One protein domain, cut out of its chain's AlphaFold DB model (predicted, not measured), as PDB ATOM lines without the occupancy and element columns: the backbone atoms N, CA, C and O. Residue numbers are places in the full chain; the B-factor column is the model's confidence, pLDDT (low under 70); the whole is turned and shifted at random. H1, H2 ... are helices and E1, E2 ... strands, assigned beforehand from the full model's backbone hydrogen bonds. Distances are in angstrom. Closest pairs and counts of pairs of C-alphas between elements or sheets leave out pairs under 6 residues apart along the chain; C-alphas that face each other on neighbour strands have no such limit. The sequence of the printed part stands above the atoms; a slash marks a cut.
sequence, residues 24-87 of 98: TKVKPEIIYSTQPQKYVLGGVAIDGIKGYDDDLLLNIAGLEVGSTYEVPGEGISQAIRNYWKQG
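This is residues 24 to 87 of the 98 residues of the protein "Outer membrane protein assembly factor BamA" of Alloprevotella sp (UniProt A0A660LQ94). A small two-stranded sheet, E1 and E2, lies at one end of the body, and the longer helix H2 runs from there along the body's length to the other end, where the short helix H1 packs crosswise on it. A long loop, residues 41 to 53, runs from the sheet to the H1 end, and the first residues, 24 to 29, stick out as a free arm. The printed part has 64 residues, with two named strands and two named helices in the order E1, H1, E2, H2; the sheet is antiparallel, and the class is mixed, helices and strands, with under half of the residues in named elements. The whole is only just loose, close to compact, with a radius of gyration of the C-alphas of 12.9 A, and spans 37 by 31 by 20 A.

E1, residues 37 to 40, is the antiparallel neighbour of E2, residues 68 to 71, at 141 degrees between their directions. N 39 and O 69 are within hydrogen-bond range at 2.9 A, as are N 71 and O 37 at 2.9 A. H1, residues 54 to 61, touches H2, residues 74 to 86, through residues 78 to 83 of H2 alone. Their closest C-alphas, of Ala 61 and Ala 79, are 4.1 A apart, and their lines are about perpendicular at 74 degrees. The closest C-alphas of E2 and H2 are those of Tyr 69 and Gly 75, 6.4 A apart. E1 and H2 are apart. In H1 every O i to N i+4 pair is within hydrogen-bond range; in H2, 8 of 9 are.

E1 begins at C-alpha 37, (-47.236, 51.686, -37.548), and measures 10.3 A. H1 measures 10.6 A and E2 9.6 A. H2 measures 18.7 A and ends at C-alpha 86, (-49.033, 24.654, -27.517).

The two C-alphas farthest apart, of Thr 34 and Gly 51, are 39.5 A apart. The printed part has no cut. The link from E1 to H1 is long, 13 residues; that from H1 to E2 is short, and that from E2 to H2 tight. Mean pLDDT of the printed part is 91.1, with residue 24 alone under 70.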
ATOM      1  N   THR A  24     -40.262  43.865 -56.753       69.94
ATOM      2  CA  THR A  24     -39.177  44.134 -55.803       69.94
ATOM      3  C   THR A  24     -39.652  43.822 -54.398       69.94
ATOM      4  O   THR A  24     -40.475  44.550 -53.851       69.94
ATOM      5  N   LYS A  25     -39.088  42.759 -53.833       70.12
ATOM      6  CA  LYS A  25     -39.257  42.372 -52.441       70.12
ATOM      7  C   LYS A  25     -38.513  43.353 -51.533       70.12
ATOM      8  O   LYS A  25     -37.289  43.461 -51.651       70.12
ATOM      9  N   VAL A  26     -39.212  44.077 -50.662       79.38
ATOM     10  CA  VAL A  26     -38.583  45.042 -49.738       79.38
ATOM     11  C   VAL A  26     -38.826  44.590 -48.302       79.38
ATOM     12  O   VAL A  26     -39.944  44.290 -47.915       79.38
ATOM     13  N   LYS A  27     -37.788  44.543 -47.469       83.38
ATOM     14  CA  LYS A  27     -37.989  44.282 -46.039       83.38
ATOM     15  C   LYS A  27     -38.335  45.600 -45.343       83.38
ATOM     16  O   LYS A  27     -37.489  46.497 -45.365       83.38
ATOM     17  N   PRO A  28     -39.541  45.761 -44.771       83.75
ATOM     18  CA  PRO A  28     -39.868  46.966 -44.026       83.75
ATOM     19  C   PRO A  28     -38.993  47.060 -42.772       83.75
ATOM     20  O   PRO A  28     -38.731  46.067 -42.096       83.75
ATOM     21  N   GLU A  29     -38.542  48.269 -42.450       84.88
ATOM     22  CA  GLU A  29     -37.817  48.526 -41.209       84.88
ATOM     23  C   GLU A  29     -38.809  48.602 -40.039       84.88
ATOM     24  O   GLU A  29     -39.700  49.455 -40.016       84.88
ATOM     25  N   ILE A  30     -38.672  47.700 -39.062       85.19
ATOM     26  CA  ILE A  30     -39.542  47.661 -37.883       85.19
ATOM     27  C   ILE A  30     -38.953  48.532 -36.775       85.19
ATOM     28  O   ILE A  30     -38.007  48.152 -36.086       85.19
ATOM     29  N   ILE A  31     -39.543  49.713 -36.591       86.06
ATOM     30  CA  ILE A  31     -39.105  50.697 -35.599       86.06
ATOM     31  C   ILE A  31     -39.988  50.597 -34.350       86.06
ATOM     32  O   ILE A  31     -41.184  50.895 -34.384       86.06
ATOM     33  N   TYR A  32     -39.382  50.243 -33.217       85.25
ATOM     34  CA  TYR A  32     -40.029  50.235 -31.902       85.25
ATOM     35  C   TYR A  32     -40.117  51.667 -31.357       85.25
ATOM     36  O   TYR A  32     -39.325  52.084 -30.514       85.25
ATOM     37  N   SER A  33     -41.055  52.447 -31.895       83.81
ATOM     38  CA  SER A  33     -41.293  53.838 -31.496       83.81
ATOM     39  C   SER A  33     -42.510  53.975 -30.574       83.81
ATOM     40  O   SER A  33     -43.258  53.026 -30.349       83.81
ATOM     41  N   THR A  34     -42.744  55.183 -30.054       84.06
ATOM     42  CA  THR A  34     -43.952  55.507 -29.273       84.06
ATOM     43  C   THR A  34     -45.236  55.500 -30.110       84.06
ATOM     44  O   THR A  34     -46.325  55.545 -29.542       84.06
ATOM     45  N   GLN A  35     -45.129  55.447 -31.443       86.75
ATOM     46  CA  GLN A  35     -46.249  55.413 -32.381       86.75
ATOM     47  C   GLN A  35     -46.096  54.219 -33.338       86.75
ATOM     48  O   GLN A  35     -45.506  54.362 -34.417       86.75
ATOM     49  N   PRO A  36     -46.600  53.031 -32.958       88.38
ATOM     50  CA  PRO A  36     -46.507  51.850 -33.806       88.38
ATOM     51  C   PRO A  36     -47.252  52.065 -35.127       88.38
ATOM     52  O   PRO A  36     -48.321  52.680 -35.177       88.38
ATOM     53  N   GLN A  37     -46.657  51.575 -36.213       91.44
ATOM     54  CA  GLN A  37     -47.236  51.686 -37.548       91.44
ATOM     55  C   GLN A  37     -48.255  50.570 -37.772       91.44
ATOM     56  O   GLN A  37     -48.106  49.461 -37.256       91.44
ATOM     57  N   LYS A  38     -49.299  50.871 -38.548       93.81
ATOM     58  CA  LYS A  38     -50.360  49.920 -38.886       93.81
ATOM     59  C   LYS A  38     -50.152  49.377 -40.287       93.81
ATOM     60  O   LYS A  38     -50.002  50.153 -41.228       93.81
ATOM     61  N   TYR A  39     -50.218  48.060 -40.414       93.69
ATOM     62  CA  TYR A  39     -50.076  47.350 -41.679       93.69
ATOM     63  C   TYR A  39     -51.249  46.403 -41.886       93.69
ATOM     64  O   TYR A  39     -51.776  45.837 -40.930       93.69
ATOM     65  N   VAL A  40     -51.639  46.220 -43.145       95.50
ATOM     66  CA  VAL A  40     -52.580  45.171 -43.541       95.50
ATOM     67  C   VAL A  40     -51.782  43.903 -43.812       95.50
ATOM     68  O   VAL A  40     -50.818  43.938 -44.576       95.50
ATOM     69  N   LEU A  41     -52.176  42.787 -43.201       94.81
ATOM     70  CA  LEU A  41     -51.541  41.498 -43.449       94.81
ATOM     71  C   LEU A  41     -51.929  40.998 -44.848       94.81
ATOM     72  O   LEU A  41     -53.041  40.521 -45.045       94.81
ATOM     73  N   GLY A  42     -51.033  41.131 -45.826       93.44
ATOM     74  CA  GLY A  42     -51.303  40.747 -47.219       93.44
ATOM     75  C   GLY A  42     -51.250  39.238 -47.487       93.44
ATOM     76  O   GLY A  42     -51.832  38.762 -48.456       93.44
ATOM     77  N   GLY A  43     -50.571  38.488 -46.623       92.69
ATOM     78  CA  GLY A  43     -50.391  37.046 -46.720       92.69
ATOM     79  C   GLY A  43     -49.388  36.565 -45.678       92.69
ATOM     80  O   GLY A  43     -48.782  37.376 -44.977       92.69
ATOM     81  N   VAL A  44     -49.215  35.251 -45.578       92.12
ATOM     82  CA  VAL A  44     -48.232  34.627 -44.689       92.12
ATOM     83  C   VAL A  44     -47.442  33.571 -45.447       92.12
ATOM     84  O   VAL A  44     -47.978  32.887 -46.316       92.12
ATOM     85  N   ALA A  45     -46.164  33.452 -45.112       91.88
ATOM     86  CA  ALA A  45     -45.315  32.349 -45.528       91.88
ATOM     87  C   ALA A  45     -44.785  31.675 -44.264       91.88
ATOM     88  O   ALA A  45     -44.333  32.361 -43.345       91.88
ATOM     89  N   ILE A  46     -44.869  30.350 -44.208       91.06
ATOM     90  CA  ILE A  46     -44.452  29.566 -43.048       91.06
ATOM     91  C   ILE A  46     -43.213  28.760 -43.423       91.06
ATOM     92  O   ILE A  46     -43.186  28.073 -44.441       91.06
ATOM     93  N   ASP A  47     -42.182  28.856 -42.589       90.38
ATOM     94  CA  ASP A  47     -40.933  28.110 -42.732       90.38
ATOM     95  C   ASP A  47     -40.541  27.456 -41.394       90.38
ATOM     96  O   ASP A  47     -41.050  27.803 -40.326       90.38
ATOM     97  N   GLY A  48     -39.639  26.478 -41.446       84.88
ATOM     98  CA  GLY A  48     -39.039  25.819 -40.286       84.88
ATOM     99  C   GLY A  48     -39.756  24.553 -39.809       84.88
ATOM    100  O   GLY A  48     -39.128  23.720 -39.153       84.88
ATOM    101  N   ILE A  49     -41.024  24.342 -40.174       81.12
ATOM    102  CA  ILE A  49     -41.779  23.134 -39.816       81.12
ATOM    103  C   ILE A  49     -42.408  22.486 -41.052       81.12
ATOM    104  O   ILE A  49     -42.950  23.160 -41.919       81.12
ATOM    105  N   LYS A  50     -42.313  21.156 -41.154       81.19
ATOM    106  CA  LYS A  50     -42.894  20.376 -42.259       81.19
ATOM    107  C   LYS A  50     -44.015  19.485 -41.744       81.19
ATOM    108  O   LYS A  50     -43.925  18.963 -40.636       81.19
ATOM    109  N   GLY A  51     -45.023  19.257 -42.582       83.00
ATOM    110  CA  GLY A  51     -46.119  18.327 -42.290       83.00
ATOM    111  C   GLY A  51     -47.238  18.902 -41.422       83.00
ATOM    112  O   GLY A  51     -48.134  18.156 -41.039       83.00
ATOM    113  N   TYR A  52     -47.195  20.203 -41.135       85.56
ATOM    114  CA  TYR A  52     -48.330  20.946 -40.606       85.56
ATOM    115  C   TYR A  52     -49.035  21.664 -41.749       85.56
ATOM    116  O   TYR A  52     -48.420  21.973 -42.767       85.56
ATOM    117  N   ASP A  53     -50.330  21.873 -41.569       89.88
ATOM    118  CA  ASP A  53     -51.149  22.663 -42.472       89.88
ATOM    119  C   ASP A  53     -50.948  24.157 -42.173       89.88
ATOM    120  O   ASP A  53     -50.963  24.564 -41.004       89.88
ATOM    121  N   ASP A  54     -50.726  24.961 -43.212       91.00
ATOM    122  CA  ASP A  54     -50.414  26.383 -43.051       91.00
ATOM    123  C   ASP A  54     -51.596  27.163 -42.460       91.00
ATOM    124  O   ASP A  54     -51.394  28.042 -41.615       91.00
ATOM    125  N   ASP A  55     -52.831  26.795 -42.813       91.62
ATOM    126  CA  ASP A  55     -54.033  27.424 -42.268       91.62
ATOM    127  C   ASP A  55     -54.191  27.072 -40.787       91.62
ATOM    128  O   ASP A  55     -54.603  27.911 -39.983       91.62
ATOM    129  N   LEU A  56     -53.837  25.849 -40.375       92.81
ATOM    130  CA  LEU A  56     -53.827  25.480 -38.955       92.81
ATOM    131  C   LEU A  56     -52.845  26.347 -38.161       92.81
ATOM    132  O   LEU A  56     -53.190  26.841 -37.084       92.81
ATOM    133  N   LEU A  57     -51.629  26.535 -38.669       93.56
ATOM    134  CA  LEU A  57     -50.624  27.360 -38.002       93.56
ATOM    135  C   LEU A  57     -51.075  28.825 -37.940       93.56
ATOM    136  O   LEU A  57     -51.035  29.430 -36.867       93.56
ATOM    137  N   LEU A  58     -51.625  29.357 -39.033       94.19
ATOM    138  CA  LEU A  58     -52.208  30.699 -39.064       94.19
ATOM    139  C   LEU A  58     -53.345  30.868 -38.037       94.19
ATOM    140  O   LEU A  58     -53.390  31.864 -37.309       94.19
ATOM    141  N   ASN A  59     -54.212  29.863 -37.903       94.25
ATOM    142  CA  ASN A  59     -55.277  29.847 -36.901       94.25
ATOM    143  C   ASN A  59     -54.732  29.830 -35.464       94.25
ATOM    144  O   ASN A  59     -55.263  30.529 -34.601       94.25
ATOM    145  N   ILE A  60     -53.658  29.078 -35.192       94.88
ATOM    146  CA  ILE A  60     -52.994  29.089 -33.877       94.88
ATOM    147  C   ILE A  60     -52.410  30.476 -33.591       94.88
ATOM    148  O   ILE A  60     -52.581  30.993 -32.484       94.88
ATOM    149  N   ALA A  61     -51.766  31.107 -34.576       95.94
ATOM    150  CA  ALA A  61     -51.278  32.478 -34.448       95.94
ATOM    151  C   ALA A  61     -52.415  33.463 -34.113       95.94
ATOM    152  O   ALA A  61     -52.182  34.465 -33.440       95.94
ATOM    153  N   GLY A  62     -53.652  33.168 -34.522       96.44
ATOM    154  CA  GLY A  62     -54.782  34.084 -34.370       96.44
ATOM    155  C   GLY A  62     -54.627  35.324 -35.252       96.44
ATOM    156  O   GLY A  62     -55.076  36.409 -34.880       96.44
ATOM    157  N   LEU A  63     -53.940  35.170 -36.388       96.50
ATOM    158  CA  LEU A  63     -53.778  36.205 -37.400       96.50
ATOM    159  C   LEU A  63     -54.711  35.917 -38.576       96.50
ATOM    160  O   LEU A  63     -54.963  34.766 -38.913       96.50
ATOM    161  N   GLU A  64     -55.200  36.973 -39.210       95.88
ATOM    162  CA  GLU A  64     -56.131  36.891 -40.329       95.88
ATOM    163  C   GLU A  64     -55.606  37.729 -41.494       95.88
ATOM    164  O   GLU A  64     -55.288  38.913 -41.349       95.88
ATOM    165  N   VAL A  65     -55.497  37.107 -42.667       95.50
ATOM    166  CA  VAL A  65     -55.091  37.804 -43.892       95.50
ATOM    167  C   VAL A  65     -56.168  38.825 -44.269       95.50
ATOM    168  O   VAL A  65     -57.356  38.519 -44.281       95.50
ATOM    169  N   GLY A  66     -55.749  40.051 -44.576       96.19
ATOM    170  CA  GLY A  66     -56.622  41.200 -44.824       96.19
ATOM    171  C   GLY A  66     -56.911  42.051 -43.583       96.19
ATOM    172  O   GLY A  66     -57.349  43.195 -43.724       96.19
ATOM    173  N   SER A  67     -56.608  41.555 -42.381       97.25
ATOM    174  CA  SER A  67     -56.749  42.326 -41.142       97.25
ATOM    175  C   SER A  67     -55.577  43.287 -40.921       97.25
ATOM    176  O   SER A  67     -54.482  43.124 -41.463       97.25
ATOM    177  N   THR A  68     -55.823  44.341 -40.139       96.94
ATOM    178  CA  THR A  68     -54.828  45.377 -39.821       96.94
ATOM    179  C   THR A  68     -54.206  45.135 -38.452       96.94
ATOM    180  O   THR A  68     -54.925  44.992 -37.465       96.94
ATOM    181  N   TYR A  69     -52.877  45.175 -38.384       95.88
ATOM    182  CA  TYR A  69     -52.105  44.975 -37.161       95.88
ATOM    183  C   TYR A  69     -51.109  46.112 -36.940       95.88
ATOM    184  O   TYR A  69     -50.581  46.697 -37.884       95.88
ATOM    185  N   GLU A  70     -50.846  46.411 -35.672       95.12
ATOM    186  CA  GLU A  70     -49.746  47.282 -35.268       95.12
ATOM    187  C   GLU A  70     -48.445  46.478 -35.244       95.12
ATOM    188  O   GLU A  70     -48.398  45.388 -34.665       95.12
ATOM    189  N   VAL A  71     -47.400  47.008 -35.883       93.12
ATOM    190  CA  VAL A  71     -46.075  46.386 -35.928       93.12
ATOM    191  C   VAL A  71     -45.021  47.414 -35.496       93.12
ATOM    192  O   VAL A  71     -44.846  48.428 -36.176       93.12
ATOM    193  N   PRO A  72     -44.309  47.173 -34.382       92.25
ATOM    194  CA  PRO A  72     -44.566  46.124 -33.386       92.25
ATOM    195  C   PRO A  72     -45.878  46.377 -32.617       92.25
ATOM    196  O   PRO A  72     -46.279  47.523 -32.432       92.25
ATOM    197  N   GLY A  73     -46.541  45.318 -32.141       93.94
ATOM    198  CA  GLY A  73     -47.823  45.452 -31.445       93.94
ATOM    199  C   GLY A  73     -48.314  44.179 -30.757       93.94
ATOM    200  O   GLY A  73     -47.702  43.107 -30.835       93.94
ATOM    201  N   GLU A  74     -49.442  44.306 -30.057       95.12
ATOM    202  CA  GLU A  74     -49.987  43.235 -29.216       95.12
ATOM    203  C   GLU A  74     -50.481  42.035 -30.033       95.12
ATOM    204  O   GLU A  74     -50.284  40.900 -29.614       95.12
ATOM    205  N   GLY A  75     -51.044  42.255 -31.228       96.31
ATOM    206  CA  GLY A  75     -51.481  41.161 -32.106       96.31
ATOM    207  C   GLY A  75     -50.336  40.212 -32.480       96.31
ATOM    208  O   GLY A  75     -50.462  39.000 -32.333       96.31
ATOM    209  N   ILE A  76     -49.180  40.769 -32.858       95.75
ATOM    210  CA  ILE A  76     -47.974  39.990 -33.186       95.75
ATOM    211  C   ILE A  76     -47.424  39.287 -31.939       95.75
ATOM    212  O   ILE A  76     -47.087  38.104 -31.972       95.75
ATOM    213  N   SER A  77     -47.397  39.988 -30.804       96.31
ATOM    214  CA  SER A  77     -46.932  39.414 -29.535       96.31
ATOM    215  C   SER A  77     -47.826  38.259 -29.067       96.31
ATOM    216  O   SER A  77     -47.338  37.247 -28.557       96.31
ATOM    217  N   GLN A  78     -49.141  38.379 -29.262       97.88
ATOM    218  CA  GLN A  78     -50.107  37.345 -28.912       97.88
ATOM    219  C   GLN A  78     -49.976  36.114 -29.809       97.88
ATOM    220  O   GLN A  78     -50.084  35.003 -29.291       97.88
ATOM    221  N   ALA A  79     -49.673  36.294 -31.097       97.19
ATOM    222  CA  ALA A  79     -49.411  35.190 -32.014       97.19
ATOM    223  C   ALA A  79     -48.247  34.311 -31.535       97.19
ATOM    224  O   ALA A  79     -48.405  33.098 -31.388       97.19
ATOM    225  N   ILE A  80     -47.115  34.925 -31.170       96.44
ATOM    226  CA  ILE A  80     -45.957  34.203 -30.614       96.44
ATOM    227  C   ILE A  80     -46.350  33.456 -29.330       96.44
ATOM    228  O   ILE A  80     -46.058  32.266 -29.175       96.44
ATOM    229  N   ARG A  81     -47.080  34.117 -28.421       97.12
ATOM    230  CA  ARG A  81     -47.555  33.484 -27.179       97.12
ATOM    231  C   ARG A  81     -48.498  32.310 -27.439       97.12
ATOM    232  O   ARG A  81     -48.446  31.334 -26.693       97.12
ATOM    233  N   ASN A  82     -49.366  32.383 -28.447       97.12
ATOM    234  CA  ASN A  82     -50.284  31.293 -28.776       97.12
ATOM    235  C   ASN A  82     -49.542  30.039 -29.239       97.12
ATOM    236  O   ASN A  82     -49.918  28.941 -28.826       97.12
ATOM    237  N   TYR A  83     -48.466  30.197 -30.013       95.12
ATOM    238  CA  TYR A  83     -47.602  29.078 -30.376       95.12
ATOM    239  C   TYR A  83     -46.919  28.476 -29.147       95.12
ATOM    240  O   TYR A  83     -47.019  27.272 -28.922       95.12
ATOM    241  N   TRP A  84     -46.300  29.292 -28.290       95.12
ATOM    242  CA  TRP A  84     -45.642  28.780 -27.079       95.12
ATOM    243  C   TRP A  84     -46.598  28.037 -26.142       95.12
ATOM    244  O   TRP A  84     -46.216  27.025 -25.558       95.12
ATOM    245  N   LYS A  85     -47.860  28.474 -26.045       96.19
ATOM    246  CA  LYS A  85     -48.899  27.773 -25.270       96.19
ATOM    247  C   LYS A  85     -49.174  26.348 -25.754       96.19
ATOM    248  O   LYS A  85     -49.632  25.542 -24.950       96.19
ATOM    249  N   GLN A  86     -48.899  26.026 -27.019       92.62
ATOM    250  CA  GLN A  86     -49.033  24.654 -27.517       92.62
ATOM    251  C   GLN A  86     -47.974  23.722 -26.913       92.62
ATOM    252  O   GLN A  86     -48.180  22.515 -26.868       92.62
ATOM    253  N   GLY A  87     -46.830  24.257 -26.468       92.75
ATOM    254  CA  GLY A  87     -45.722  23.462 -25.929       92.75
ATOM    255  C   GLY A  87     -44.989  22.603 -26.968       92.75
ATOM    256  O   GLY A  87     -44.150  21.789 -26.599       92.75
TER     257      GLY A  87